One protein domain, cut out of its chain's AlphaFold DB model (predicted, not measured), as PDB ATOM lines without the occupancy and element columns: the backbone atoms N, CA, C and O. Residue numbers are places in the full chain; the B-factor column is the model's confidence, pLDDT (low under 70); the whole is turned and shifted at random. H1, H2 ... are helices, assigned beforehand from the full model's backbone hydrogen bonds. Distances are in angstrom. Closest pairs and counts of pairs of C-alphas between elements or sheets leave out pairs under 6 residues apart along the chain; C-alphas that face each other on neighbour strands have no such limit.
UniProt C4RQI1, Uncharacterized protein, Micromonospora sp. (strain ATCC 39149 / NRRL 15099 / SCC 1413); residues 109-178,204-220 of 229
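This is residues 109 to 178 and 204 to 220 of the 229 residues of an uncharacterized protein of Micromonospora sp. (strain ATCC 39149 / NRRL 15099 / SCC 1413) (UniProt C4RQI1). The long helix H3 is the core: H4 runs beside it, H2 crosses it, and short H1 packs on its residues 158 to 162. The printed part, 87 residues, has four named helices, H1, H2, H3, H4 along the chain, and no named strand: all helix. It is compact, radius of gyration of the C-alphas 12.5 A, spanning 39 by 26 by 18 A.

H3, residues 147 to 166, is 28.6 A long from C-alpha 147 at (-18.546, 27.749, 6.494). H2, residues 122 to 137, measures 22.3 A; H4, 210 to 218, 12.1 A, ending at C-alpha 218 (-16.060, 20.655, 18.810); H1, 109 to 115, 9.9 A.

H3, the hub, touches H4 with residues 152 to 160 alone, at a shallow tilt of 11 degrees, opposite ways; the closest C-alphas, Ala 156 and Ala 212, are 4.3 A apart. H3 touches H2 at a steep 63 degrees, closest C-alphas Thr 157 and Ala 129, 5.6 A. H1 and H4 are apart. In the four helices every O i to N i+4 pair is within hydrogen-bond range.

Residues 179 to 203 are cut out, a gap of 20.1 A between C-alphas 178 and 204. Residues 174 to 178 have pLDDT under 70.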
ATOM      1  N   ALA A 109      -1.783  35.757   6.766       91.19
ATOM      2  CA  ALA A 109      -2.461  36.763   7.577       91.19
ATOM      3  C   ALA A 109      -3.219  36.111   8.741       91.19
ATOM      4  O   ALA A 109      -2.960  36.463   9.885       91.19
ATOM      5  N   ASP A 110      -4.016  35.070   8.474       93.25
ATOM      6  CA  ASP A 110      -4.757  34.340   9.516       93.25
ATOM      7  C   ASP A 110      -3.824  33.799  10.612       93.25
ATOM      8  O   ASP A 110      -4.124  33.880  11.801       93.25
ATOM      9  N   LEU A 111      -2.663  33.265  10.218       93.56
ATOM     10  CA  LEU A 111      -1.657  32.780  11.163       93.56
ATOM     11  C   LEU A 111      -1.010  33.919  11.962       93.56
ATOM     12  O   LEU A 111      -0.734  33.766  13.151       93.56
ATOM     13  N   THR A 112      -0.737  35.045  11.306       94.00
ATOM     14  CA  THR A 112      -0.137  36.225  11.938       94.00
ATOM     15  C   THR A 112      -1.087  36.826  12.965       94.00
ATOM     16  O   THR A 112      -0.650  37.150  14.067       94.00
ATOM     17  N   ASP A 113      -2.374  36.904  12.635       93.38
ATOM     18  CA  ASP A 113      -3.424  37.365  13.540       93.38
ATOM     19  C   ASP A 113      -3.595  36.398  14.718       93.38
ATOM     20  O   ASP A 113      -3.714  36.837  15.862       93.38
ATOM     21  N   TRP A 114      -3.519  35.085  14.466       94.19
ATOM     22  CA  TRP A 114      -3.594  34.060  15.512       94.19
ATOM     23  C   TRP A 114      -2.426  34.124  16.507       94.19
ATOM     24  O   TRP A 114      -2.627  34.045  17.716       94.19
ATOM     25  N   LEU A 115      -1.192  34.260  16.009       93.00
ATOM     26  CA  LEU A 115       0.028  34.231  16.829       93.00
ATOM     27  C   LEU A 115       0.465  35.613  17.340       93.00
ATOM     28  O   LEU A 115       1.389  35.708  18.151       93.00
ATOM     29  N   GLY A 116      -0.115  36.692  16.815       93.06
ATOM     30  CA  GLY A 116       0.347  38.069  17.019       93.06
ATOM     31  C   GLY A 116       1.693  38.395  16.353       93.06
ATOM     32  O   GLY A 116       2.241  39.478  16.562       93.06
ATOM     33  N   SER A 117       2.267  37.467  15.579       90.88
ATOM     34  CA  SER A 117       3.513  37.656  14.830       90.88
ATOM     35  C   SER A 117       3.629  36.654  13.680       90.88
ATOM     36  O   SER A 117       3.093  35.551  13.753       90.88
ATOM     37  N   THR A 118       4.352  37.019  12.617       92.88
ATOM     38  CA  THR A 118       4.560  36.137  11.460       92.88
ATOM     39  C   THR A 118       5.819  35.280  11.652       92.88
ATOM     40  O   THR A 118       6.932  35.819  11.633       92.88
ATOM     41  N   PRO A 119       5.701  33.948  11.809       90.44
ATOM     42  CA  PRO A 119       6.864  33.083  11.957       90.44
ATOM     43  C   PRO A 119       7.634  32.928  10.637       90.44
ATOM     44  O   PRO A 119       7.072  32.952   9.538       90.44
ATOM     45  N   ALA A 120       8.947  32.707  10.738       89.94
ATOM     46  CA  ALA A 120       9.782  32.441   9.572       89.94
ATOM     47  C   ALA A 120       9.349  31.137   8.880       89.94
ATOM     48  O   ALA A 120       9.280  30.076   9.497       89.94
ATOM     49  N   GLY A 121       9.093  31.205   7.571       89.81
ATOM     50  CA  GLY A 121       8.613  30.051   6.807       89.81
ATOM     51  C   GLY A 121       7.154  29.671   7.092       89.81
ATOM     52  O   GLY A 121       6.816  28.500   6.915       89.81
ATOM     53  N   ALA A 122       6.317  30.634   7.504       92.00
ATOM     54  CA  ALA A 122       4.878  30.485   7.747       92.00
ATOM     55  C   ALA A 122       4.157  29.613   6.705       92.00
ATOM     56  O   ALA A 122       3.515  28.638   7.082       92.00
ATOM     57  N   GLU A 123       4.328  29.876   5.406       93.25
ATOM     58  CA  GLU A 123       3.692  29.078   4.342       93.25
ATOM     59  C   GLU A 123       4.015  27.580   4.449       93.25
ATOM     60  O   GLU A 123       3.136  26.724   4.382       93.25
ATOM     61  N   ARG A 124       5.291  27.241   4.673       93.12
ATOM     62  CA  ARG A 124       5.728  25.848   4.808       93.12
ATOM     63  C   ARG A 124       5.154  25.198   6.064       93.12
ATOM     64  O   ARG A 124       4.848  24.007   6.022       93.12
ATOM     65  N   LEU A 125       5.059  25.945   7.165       93.12
ATOM     66  CA  LEU A 125       4.465  25.459   8.412       93.12
ATOM     67  C   LEU A 125       2.970  25.193   8.227       93.12
ATOM     68  O   LEU A 125       2.523  24.102   8.565       93.12
ATOM     69  N   LEU A 126       2.241  26.118   7.601       95.75
ATOM     70  CA  LEU A 126       0.817  25.975   7.290       95.75
ATOM     71  C   LEU A 126       0.543  24.738   6.431       95.75
ATOM     72  O   LEU A 126      -0.270  23.902   6.804       95.75
ATOM     73  N   VAL A 127       1.293  24.546   5.343       95.81
ATOM     74  CA  VAL A 127       1.139  23.365   4.475       95.81
ATOM     75  C   VAL A 127       1.424  22.058   5.225       95.81
ATOM     76  O   VAL A 127       0.799  21.029   4.969       95.81
ATOM     77  N   ARG A 128       2.393  22.049   6.147       93.38
ATOM     78  CA  ARG A 128       2.704  20.852   6.948       93.38
ATOM     79  C   ARG A 128       1.634  20.588   8.004       93.38
ATOM     80  O   ARG A 128       1.226  19.441   8.149       93.38
ATOM     81  N   ALA A 129       1.154  21.632   8.669       93.31
ATOM     82  CA  ALA A 129       0.061  21.558   9.622       93.31
ATOM     83  C   ALA A 129      -1.228  21.043   8.969       93.31
ATOM     84  O   ALA A 129      -1.845  20.127   9.503       93.31
ATOM     85  N   SER A 130      -1.586  21.536   7.778       94.69
ATOM     86  CA  SER A 130      -2.773  21.055   7.064       94.69
ATOM     87  C   SER A 130      -2.673  19.577   6.682       94.69
ATOM     88  O   SER A 130      -3.643  18.857   6.857       94.69
ATOM     89  N   ARG A 131      -1.491  19.059   6.317       93.81
ATOM     90  CA  ARG A 131      -1.311  17.604   6.108       93.81
ATOM     91  C   ARG A 131      -1.523  16.778   7.376       93.81
ATOM     92  O   ARG A 131      -1.955  15.629   7.300       93.81
ATOM     93  N   ASP A 132      -1.169  17.319   8.540       91.50
ATOM     94  CA  ASP A 132      -1.440  16.649   9.813       91.50
ATOM     95  C   ASP A 132      -2.945  16.659  10.123       91.50
ATOM     96  O   ASP A 132      -3.469  15.639  10.577       91.50
ATOM     97  N   VAL A 133      -3.646  17.755   9.805       92.06
ATOM     98  CA  VAL A 133      -5.115  17.854   9.875       92.06
ATOM     99  C   VAL A 133      -5.773  16.846   8.926       92.06
ATOM    100  O   VAL A 133      -6.575  16.035   9.385       92.06
ATOM    101  N   ASP A 134      -5.358  16.783   7.659       92.00
ATOM    102  CA  ASP A 134      -5.849  15.804   6.675       92.00
ATOM    103  C   ASP A 134      -5.683  14.368   7.176       92.00
ATOM    104  O   ASP A 134      -6.576  13.530   7.046       92.00
ATOM    105  N   SER A 135      -4.541  14.073   7.806       89.19
ATOM    106  CA  SER A 135      -4.280  12.740   8.351       89.19
ATOM    107  C   SER A 135      -5.235  12.359   9.487       89.19
ATOM    108  O   SER A 135      -5.527  11.176   9.663       89.19
ATOM    109  N   ALA A 136      -5.743  13.340  10.238       87.94
ATOM    110  CA  ALA A 136      -6.743  13.124  11.280       87.94
ATOM    111  C   ALA A 136      -8.170  12.998  10.718       87.94
ATOM    112  O   ALA A 136      -9.004  12.330  11.328       87.94
ATOM    113  N   LEU A 137      -8.433  13.604   9.557       88.81
ATOM    114  CA  LEU A 137      -9.737  13.622   8.887       88.81
ATOM    115  C   LEU A 137      -9.908  12.521   7.831       88.81
ATOM    116  O   LEU A 137     -10.961  12.427   7.213       88.81
ATOM    117  N   LEU A 138      -8.920  11.639   7.646       86.38
ATOM    118  CA  LEU A 138      -8.921  10.614   6.591       86.38
ATOM    119  C   LEU A 138     -10.203   9.752   6.532       86.38
ATOM    120  O   LEU A 138     -10.552   9.252   5.466       86.38
ATOM    121  N   CYS A 139     -10.884   9.563   7.665       81.75
ATOM    122  CA  CYS A 139     -12.102   8.757   7.768       81.75
ATOM    123  C   CYS A 139     -13.356   9.564   8.143       81.75
ATOM    124  O   CYS A 139     -14.395   8.954   8.398       81.75
ATOM    125  N   SER A 140     -13.274  10.891   8.255       85.31
ATOM    126  CA  SER A 140     -14.439  11.708   8.592       85.31
ATOM    127  C   SER A 140     -15.248  12.044   7.340       85.31
ATOM    128  O   SER A 140     -14.716  12.194   6.243       85.31
ATOM    129  N   VAL A 141     -16.567  12.131   7.511       86.88
ATOM    130  CA  VAL A 141     -17.498  12.587   6.476       86.88
ATOM    131  C   VAL A 141     -18.036  13.930   6.932       86.88
ATOM    132  O   VAL A 141     -18.584  14.033   8.028       86.88
ATOM    133  N   TYR A 142     -17.848  14.950   6.108       87.00
ATOM    134  CA  TYR A 142     -18.274  16.316   6.374       87.00
ATOM    135  C   TYR A 142     -18.501  17.041   5.051       87.00
ATOM    136  O   TYR A 142     -17.994  16.619   4.008       87.00
ATOM    137  N   ASP A 143     -19.271  18.122   5.102       88.56
ATOM    138  CA  ASP A 143     -19.402  19.039   3.979       88.56
ATOM    139  C   ASP A 143     -18.202  19.995   3.981       88.56
ATOM    140  O   ASP A 143     -17.958  20.702   4.957       88.56
ATOM    141  N   ALA A 144     -17.403  19.965   2.914       85.75
ATOM    142  CA  ALA A 144     -16.220  20.813   2.788       85.75
ATOM    143  C   ALA A 144     -16.572  22.273   2.450       85.75
ATOM    144  O   ALA A 144     -15.740  23.163   2.648       85.75
ATOM    145  N   ASP A 145     -17.792  22.517   1.963       83.88
ATOM    146  CA  ASP A 145     -18.284  23.843   1.595       83.88
ATOM    147  C   ASP A 145     -19.011  24.540   2.759       83.88
ATOM    148  O   ASP A 145     -19.329  25.728   2.670       83.88
ATOM    149  N   ASP A 146     -19.229  23.837   3.876       86.31
ATOM    150  CA  ASP A 146     -19.805  24.412   5.089       86.31
ATOM    151  C   ASP A 146     -18.833  25.423   5.727       86.31
ATOM    152  O   ASP A 146     -17.675  25.120   6.037       86.31
ATOM    153  N   ALA A 147     -19.320  26.647   5.935       84.31
ATOM    154  CA  ALA A 147     -18.546  27.749   6.494       84.31
ATOM    155  C   ALA A 147     -18.017  27.446   7.907       84.31
ATOM    156  O   ALA A 147     -16.892  27.836   8.231       84.31
ATOM    157  N   ASP A 148     -18.785  26.724   8.729       87.31
ATOM    158  CA  ASP A 148     -18.369  26.362  10.088       87.31
ATOM    159  C   ASP A 148     -17.238  25.324  10.051       87.31
ATOM    160  O   ASP A 148     -16.287  25.390  10.837       87.31
ATOM    161  N   VAL A 149     -17.283  24.408   9.077       90.88
ATOM    162  CA  VAL A 149     -16.216  23.430   8.837       90.88
ATOM    163  C   VAL A 149     -14.946  24.125   8.353       90.88
ATOM    164  O   VAL A 149     -13.868  23.870   8.890       90.88
ATOM    165  N   GLN A 150     -15.047  25.036   7.386       90.94
ATOM    166  CA  GLN A 150     -13.889  25.778   6.879       90.94
ATOM    167  C   GLN A 150     -13.220  26.617   7.972       90.94
ATOM    168  O   GLN A 150     -11.990  26.628   8.074       90.94
ATOM    169  N   LEU A 151     -14.015  27.267   8.829       90.38
ATOM    170  CA  LEU A 151     -13.508  28.012   9.979       90.38
ATOM    171  C   LEU A 151     -12.782  27.087  10.965       90.38
ATOM    172  O   LEU A 151     -11.675  27.400  11.405       90.38
ATOM    173  N   ALA A 152     -13.359  25.923  11.272       93.12
ATOM    174  CA  ALA A 152     -12.731  24.948  12.157       93.12
ATOM    175  C   ALA A 152     -11.400  24.422  11.592       93.12
ATOM    176  O   ALA A 152     -10.422  24.306  12.331       93.12
ATOM    177  N   LEU A 153     -11.326  24.146  10.286       94.38
ATOM    178  CA  LEU A 153     -10.095  23.709   9.612       94.38
ATOM    179  C   LEU A 153      -9.010  24.793   9.623       94.38
ATOM    180  O   LEU A 153      -7.834  24.496   9.868       94.38
ATOM    181  N   GLN A 154      -9.402  26.046   9.386       94.25
ATOM    182  CA  GLN A 154      -8.518  27.205   9.458       94.25
ATOM    183  C   GLN A 154      -7.927  27.348  10.867       94.25
ATOM    184  O   GLN A 154      -6.705  27.359  11.029       94.25
ATOM    185  N   GLN A 155      -8.782  27.383  11.895       94.69
ATOM    186  CA  GLN A 155      -8.368  27.530  13.292       94.69
ATOM    187  C   GLN A 155      -7.511  26.348  13.763       94.69
ATOM    188  O   GLN A 155      -6.465  26.550  14.378       94.69
ATOM    189  N   ALA A 156      -7.890  25.113  13.416       94.75
ATOM    190  CA  ALA A 156      -7.109  23.923  13.742       94.75
ATOM    191  C   ALA A 156      -5.722  23.940  13.079       94.75
ATOM    192  O   ALA A 156      -4.740  23.528  13.696       94.75
ATOM    193  N   THR A 157      -5.616  24.446  11.845       96.00
ATOM    194  CA  THR A 157      -4.326  24.604  11.155       96.00
ATOM    195  C   THR A 157      -3.447  25.641  11.857       96.00
ATOM    196  O   THR A 157      -2.265  25.374  12.086       96.00
ATOM    197  N   CYS A 158      -4.006  26.790  12.252       95.44
ATOM    198  CA  CYS A 158      -3.273  27.808  13.010       95.44
ATOM    199  C   CYS A 158      -2.799  27.279  14.374       95.44
ATOM    200  O   CYS A 158      -1.628  27.448  14.717       95.44
ATOM    201  N   GLU A 159      -3.651  26.557  15.108       94.12
ATOM    202  CA  GLU A 159      -3.272  25.954  16.394       94.12
ATOM    203  C   GLU A 159      -2.233  24.842  16.261       94.12
ATOM    204  O   GLU A 159      -1.348  24.684  17.106       94.12
ATOM    205  N   GLN A 160      -2.291  24.070  15.177       93.31
ATOM    206  CA  GLN A 160      -1.274  23.064  14.906       93.31
ATOM    207  C   GLN A 160       0.102  23.721  14.705       93.31
ATOM    208  O   GLN A 160       1.102  23.203  15.209       93.31
ATOM    209  N   VAL A 161       0.166  24.877  14.032       93.25
ATOM    210  CA  VAL A 161       1.408  25.659  13.909       93.25
ATOM    211  C   VAL A 161       1.831  26.255  15.253       93.25
ATOM    212  O   VAL A 161       3.012  26.165  15.587       93.25
ATOM    213  N   ALA A 162       0.903  26.800  16.045       91.44
ATOM    214  CA  ALA A 162       1.200  27.325  17.381       91.44
ATOM    215  C   ALA A 162       1.887  26.264  18.254       91.44
ATOM    216  O   ALA A 162       2.993  26.478  18.751       91.44
ATOM    217  N   GLY A 163       1.320  25.055  18.313       87.38
ATOM    218  CA  GLY A 163       1.929  23.949  19.045       87.38
ATOM    219  C   GLY A 163       3.295  23.524  18.488       87.38
ATOM    220  O   GLY A 163       4.189  23.163  19.256       87.38
ATOM    221  N   MET A 164       3.502  23.557  17.160       87.81
ATOM    222  CA  MET A 164       4.815  23.262  16.560       87.81
ATOM    223  C   MET A 164       5.873  24.257  17.047       87.81
ATOM    224  O   MET A 164       6.967  23.841  17.429       87.81
ATOM    225  N   LEU A 165       5.534  25.548  17.076       88.62
ATOM    226  CA  LEU A 165       6.423  26.609  17.542       88.62
ATOM    227  C   LEU A 165       6.713  26.495  19.041       88.62
ATOM    228  O   LEU A 165       7.881  26.565  19.426       88.62
ATOM    229  N   ASP A 166       5.698  26.221  19.863       86.31
ATOM    230  CA  ASP A 166       5.852  26.011  21.309       86.31
ATOM    231  C   ASP A 166       6.781  24.833  21.631       86.31
ATOM    232  O   ASP A 166       7.538  24.857  22.604       86.31
ATOM    233  N   ALA A 167       6.776  23.800  20.786       80.31
ATOM    234  CA  ALA A 167       7.678  22.657  20.898       80.31
ATOM    235  C   ALA A 167       9.067  22.884  20.280       80.31
ATOM    236  O   ALA A 167       9.902  21.975  20.297       80.31
ATOM    237  N   GLY A 168       9.318  24.062  19.707       78.62
ATOM    238  CA  GLY A 168      10.568  24.403  19.031       78.62
ATOM    239  C   GLY A 168      10.744  23.765  17.647       78.62
ATOM    240  O   GLY A 168      11.851  23.783  17.104       78.62
ATOM    241  N   ASP A 169       9.691  23.205  17.045       82.38
ATOM    242  CA  ASP A 169       9.722  22.676  15.680       82.38
ATOM    243  C   ASP A 169       9.488  23.790  14.649       82.38
ATOM    244  O   ASP A 169       8.413  23.953  14.076       82.38
ATOM    245  N   LEU A 170      10.558  24.527  14.353       83.50
ATOM    246  CA  LEU A 170      10.567  25.589  13.336       83.50
ATOM    247  C   LEU A 170      10.485  25.058  11.895       83.50
ATOM    248  O   LEU A 170      10.432  25.821  10.928       83.50
ATOM    249  N   SER A 171      10.539  23.737  11.728       80.50
ATOM    250  CA  SER A 171      10.455  23.098  10.424       80.50
ATOM    251  C   SER A 171       9.033  22.621  10.127       80.50
ATOM    252  O   SER A 171       8.630  22.647   8.968       80.50
ATOM    253  N   GLY A 172       8.274  22.195  11.134       74.44
ATOM    254  CA  GLY A 172       6.997  21.496  10.992       74.44
ATOM    255  C   GLY A 172       7.151  20.022  10.597       74.44
ATOM    256  O   GLY A 172       6.252  19.454   9.985       74.44
ATOM    257  N   THR A 173       8.316  19.403  10.830       77.31
ATOM    258  CA  THR A 173       8.535  17.965  10.538       77.31
ATOM    259  C   THR A 173       8.093  17.039  11.672       77.31
ATOM    260  O   THR A 173       8.089  15.821  11.506       77.31
ATOM    261  N   GLY A 174       7.745  17.594  12.831       68.31
ATOM    262  CA  GLY A 174       7.555  16.872  14.082       68.31
ATOM    263  C   GLY A 174       8.863  16.535  14.802       68.31
ATOM    264  O   GLY A 174       8.815  15.909  15.859       68.31
ATOM    265  N   VAL A 175      10.019  16.936  14.262       65.75
ATOM    266  CA  VAL A 175      11.340  16.688  14.850       65.75
ATOM    267  C   VAL A 175      11.874  17.993  15.431       65.75
ATOM    268  O   VAL A 175      12.228  18.911  14.692       65.75
ATOM    269  N   ALA A 176      11.954  18.065  16.760       60.62
ATOM    270  CA  ALA A 176      12.662  19.153  17.421       60.62
ATOM    271  C   ALA A 176      14.165  19.076  17.078       60.62
ATOM    272  O   ALA A 176      14.713  17.969  16.990       60.62
ATOM    273  N   PRO A 177      14.856  20.215  16.885       59.16
ATOM    274  CA  PRO A 177      16.304  20.212  16.706       59.16
ATOM    275  C   PRO A 177      16.982  19.484  17.875       59.16
ATOM    276  O   PRO A 177      16.546  19.587  19.022       59.16
ATOM    277  N   ALA A 178      18.041  18.721  17.581       59.28
ATOM    278  CA  ALA A 178      18.771  17.970  18.598       59.28
ATOM    279  C   ALA A 178      19.207  18.907  19.737       59.28
ATOM    280  O   ALA A 178      19.755  19.984  19.478       59.28
ATOM    281  N   ARG A 204      -0.683  15.535  22.784       77.94
ATOM    282  CA  ARG A 204      -0.942  15.292  21.360       77.94
ATOM    283  C   ARG A 204      -1.931  14.149  21.207       77.94
ATOM    284  O   ARG A 204      -1.893  13.191  21.979       77.94
ATOM    285  N   VAL A 205      -2.767  14.231  20.179       80.00
ATOM    286  CA  VAL A 205      -3.635  13.140  19.732       80.00
ATOM    287  C   VAL A 205      -3.172  12.746  18.333       80.00
ATOM    288  O   VAL A 205      -3.350  13.481  17.363       80.00
ATOM    289  N   GLY A 206      -2.495  11.601  18.232       83.06
ATOM    290  CA  GLY A 206      -1.800  11.217  17.004       83.06
ATOM    291  C   GLY A 206      -0.707  12.228  16.641       83.06
ATOM    292  O   GLY A 206       0.218  12.454  17.421       83.06
ATOM    293  N   ARG A 207      -0.802  12.824  15.446       83.69
ATOM    294  CA  ARG A 207       0.148  13.840  14.950       83.69
ATOM    295  C   ARG A 207      -0.276  15.276  15.299       83.69
ATOM    296  O   ARG A 207       0.561  16.175  15.223       83.69
ATOM    297  N   LEU A 208      -1.523  15.476  15.736       87.19
ATOM    298  CA  LEU A 208      -2.075  16.781  16.094       87.19
ATOM    299  C   LEU A 208      -1.786  17.156  17.546       87.19
ATOM    300  O   LEU A 208      -1.783  16.312  18.445       87.19
ATOM    301  N   TRP A 209      -1.597  18.447  17.781       88.62
ATOM    302  CA  TRP A 209      -1.622  19.026  19.118       88.62
ATOM    303  C   TRP A 209      -3.035  19.021  19.699       88.62
ATOM    304  O   TRP A 209      -4.024  19.088  18.973       88.62
ATOM    305  N   TYR A 210      -3.135  18.935  21.027       87.69
ATOM    306  CA  TYR A 210      -4.417  18.761  21.710       87.69
ATOM    307  C   TYR A 210      -5.416  19.897  21.448       87.69
ATOM    308  O   TYR A 210      -6.591  19.613  21.257       87.69
ATOM    309  N   GLN A 211      -4.968  21.157  21.372       88.38
ATOM    310  CA  GLN A 211      -5.865  22.287  21.079       88.38
ATOM    311  C   GLN A 211      -6.430  22.223  19.656       88.38
ATOM    312  O   GLN A 211      -7.638  22.337  19.468       88.38
ATOM    313  N   ALA A 212      -5.585  21.918  18.665       89.12
ATOM    314  CA  ALA A 212      -6.034  21.696  17.292       89.12
ATOM    315  C   ALA A 212      -7.043  20.537  17.207       89.12
ATOM    316  O   ALA A 212      -8.061  20.637  16.526       89.12
ATOM    317  N   TRP A 213      -6.799  19.448  17.944       88.75
ATOM    318  CA  TRP A 213      -7.731  18.325  18.014       88.75
ATOM    319  C   TRP A 213      -9.069  18.702  18.665       88.75
ATOM    320  O   TRP A 213     -10.118  18.307  18.158       88.75
ATOM    321  N   LEU A 214      -9.054  19.493  19.743       89.69
ATOM    322  CA  LEU A 214     -10.275  19.959  20.401       89.69
ATOM    323  C   LEU A 214     -11.151  20.790  19.466       89.69
ATOM    324  O   LEU A 214     -12.354  20.556  19.431       89.69
ATOM    325  N   ILE A 215     -10.568  21.694  18.676       91.12
ATOM    326  CA  ILE A 215     -11.316  22.498  17.696       91.12
ATOM    327  C   ILE A 215     -12.046  21.585  16.705       91.12
ATOM    328  O   ILE A 215     -13.263  21.692  16.531       91.12
ATOM    329  N   LEU A 216     -11.330  20.613  16.131       90.50
ATOM    330  CA  LEU A 216     -11.922  19.640  15.211       90.50
ATOM    331  C   LEU A 216     -13.006  18.788  15.886       90.50
ATOM    332  O   LEU A 216     -14.017  18.465  15.268       90.50
ATOM    333  N   GLN A 217     -12.817  18.412  17.152       89.00
ATOM    334  CA  GLN A 217     -13.812  17.654  17.907       89.00
ATOM    335  C   GLN A 217     -15.073  18.485  18.178       89.00
ATOM    336  O   GLN A 217     -16.182  17.983  18.011       89.00
ATOM    337  N   THR A 218     -14.923  19.755  18.565       87.06
ATOM    338  CA  THR A 218     -16.060  20.655  18.810       87.06
ATOM    339  C   THR A 218     -16.856  20.948  17.544       87.06
ATOM    340  O   THR A 218     -18.074  21.065  17.617       87.06
ATOM    341  N   ALA A 219     -16.193  20.966  16.386       86.31
ATOM    342  CA  ALA A 219     -16.830  21.060  15.074       86.31
ATOM    343  C   ALA A 219     -17.468  19.733  14.609       86.31
ATOM    344  O   ALA A 219     -18.003  19.648  13.510       86.31
ATOM    345  N   GLY A 220     -17.387  18.666  15.413       83.94
ATOM    346  CA  GLY A 220     -17.940  17.352  15.081       83.94
ATOM    347  C   GLY A 220     -17.161  16.582  14.011       83.94
ATOM    348  O   GLY A 220     -17.603  15.503  13.616       83.94
TER     349      GLY A 220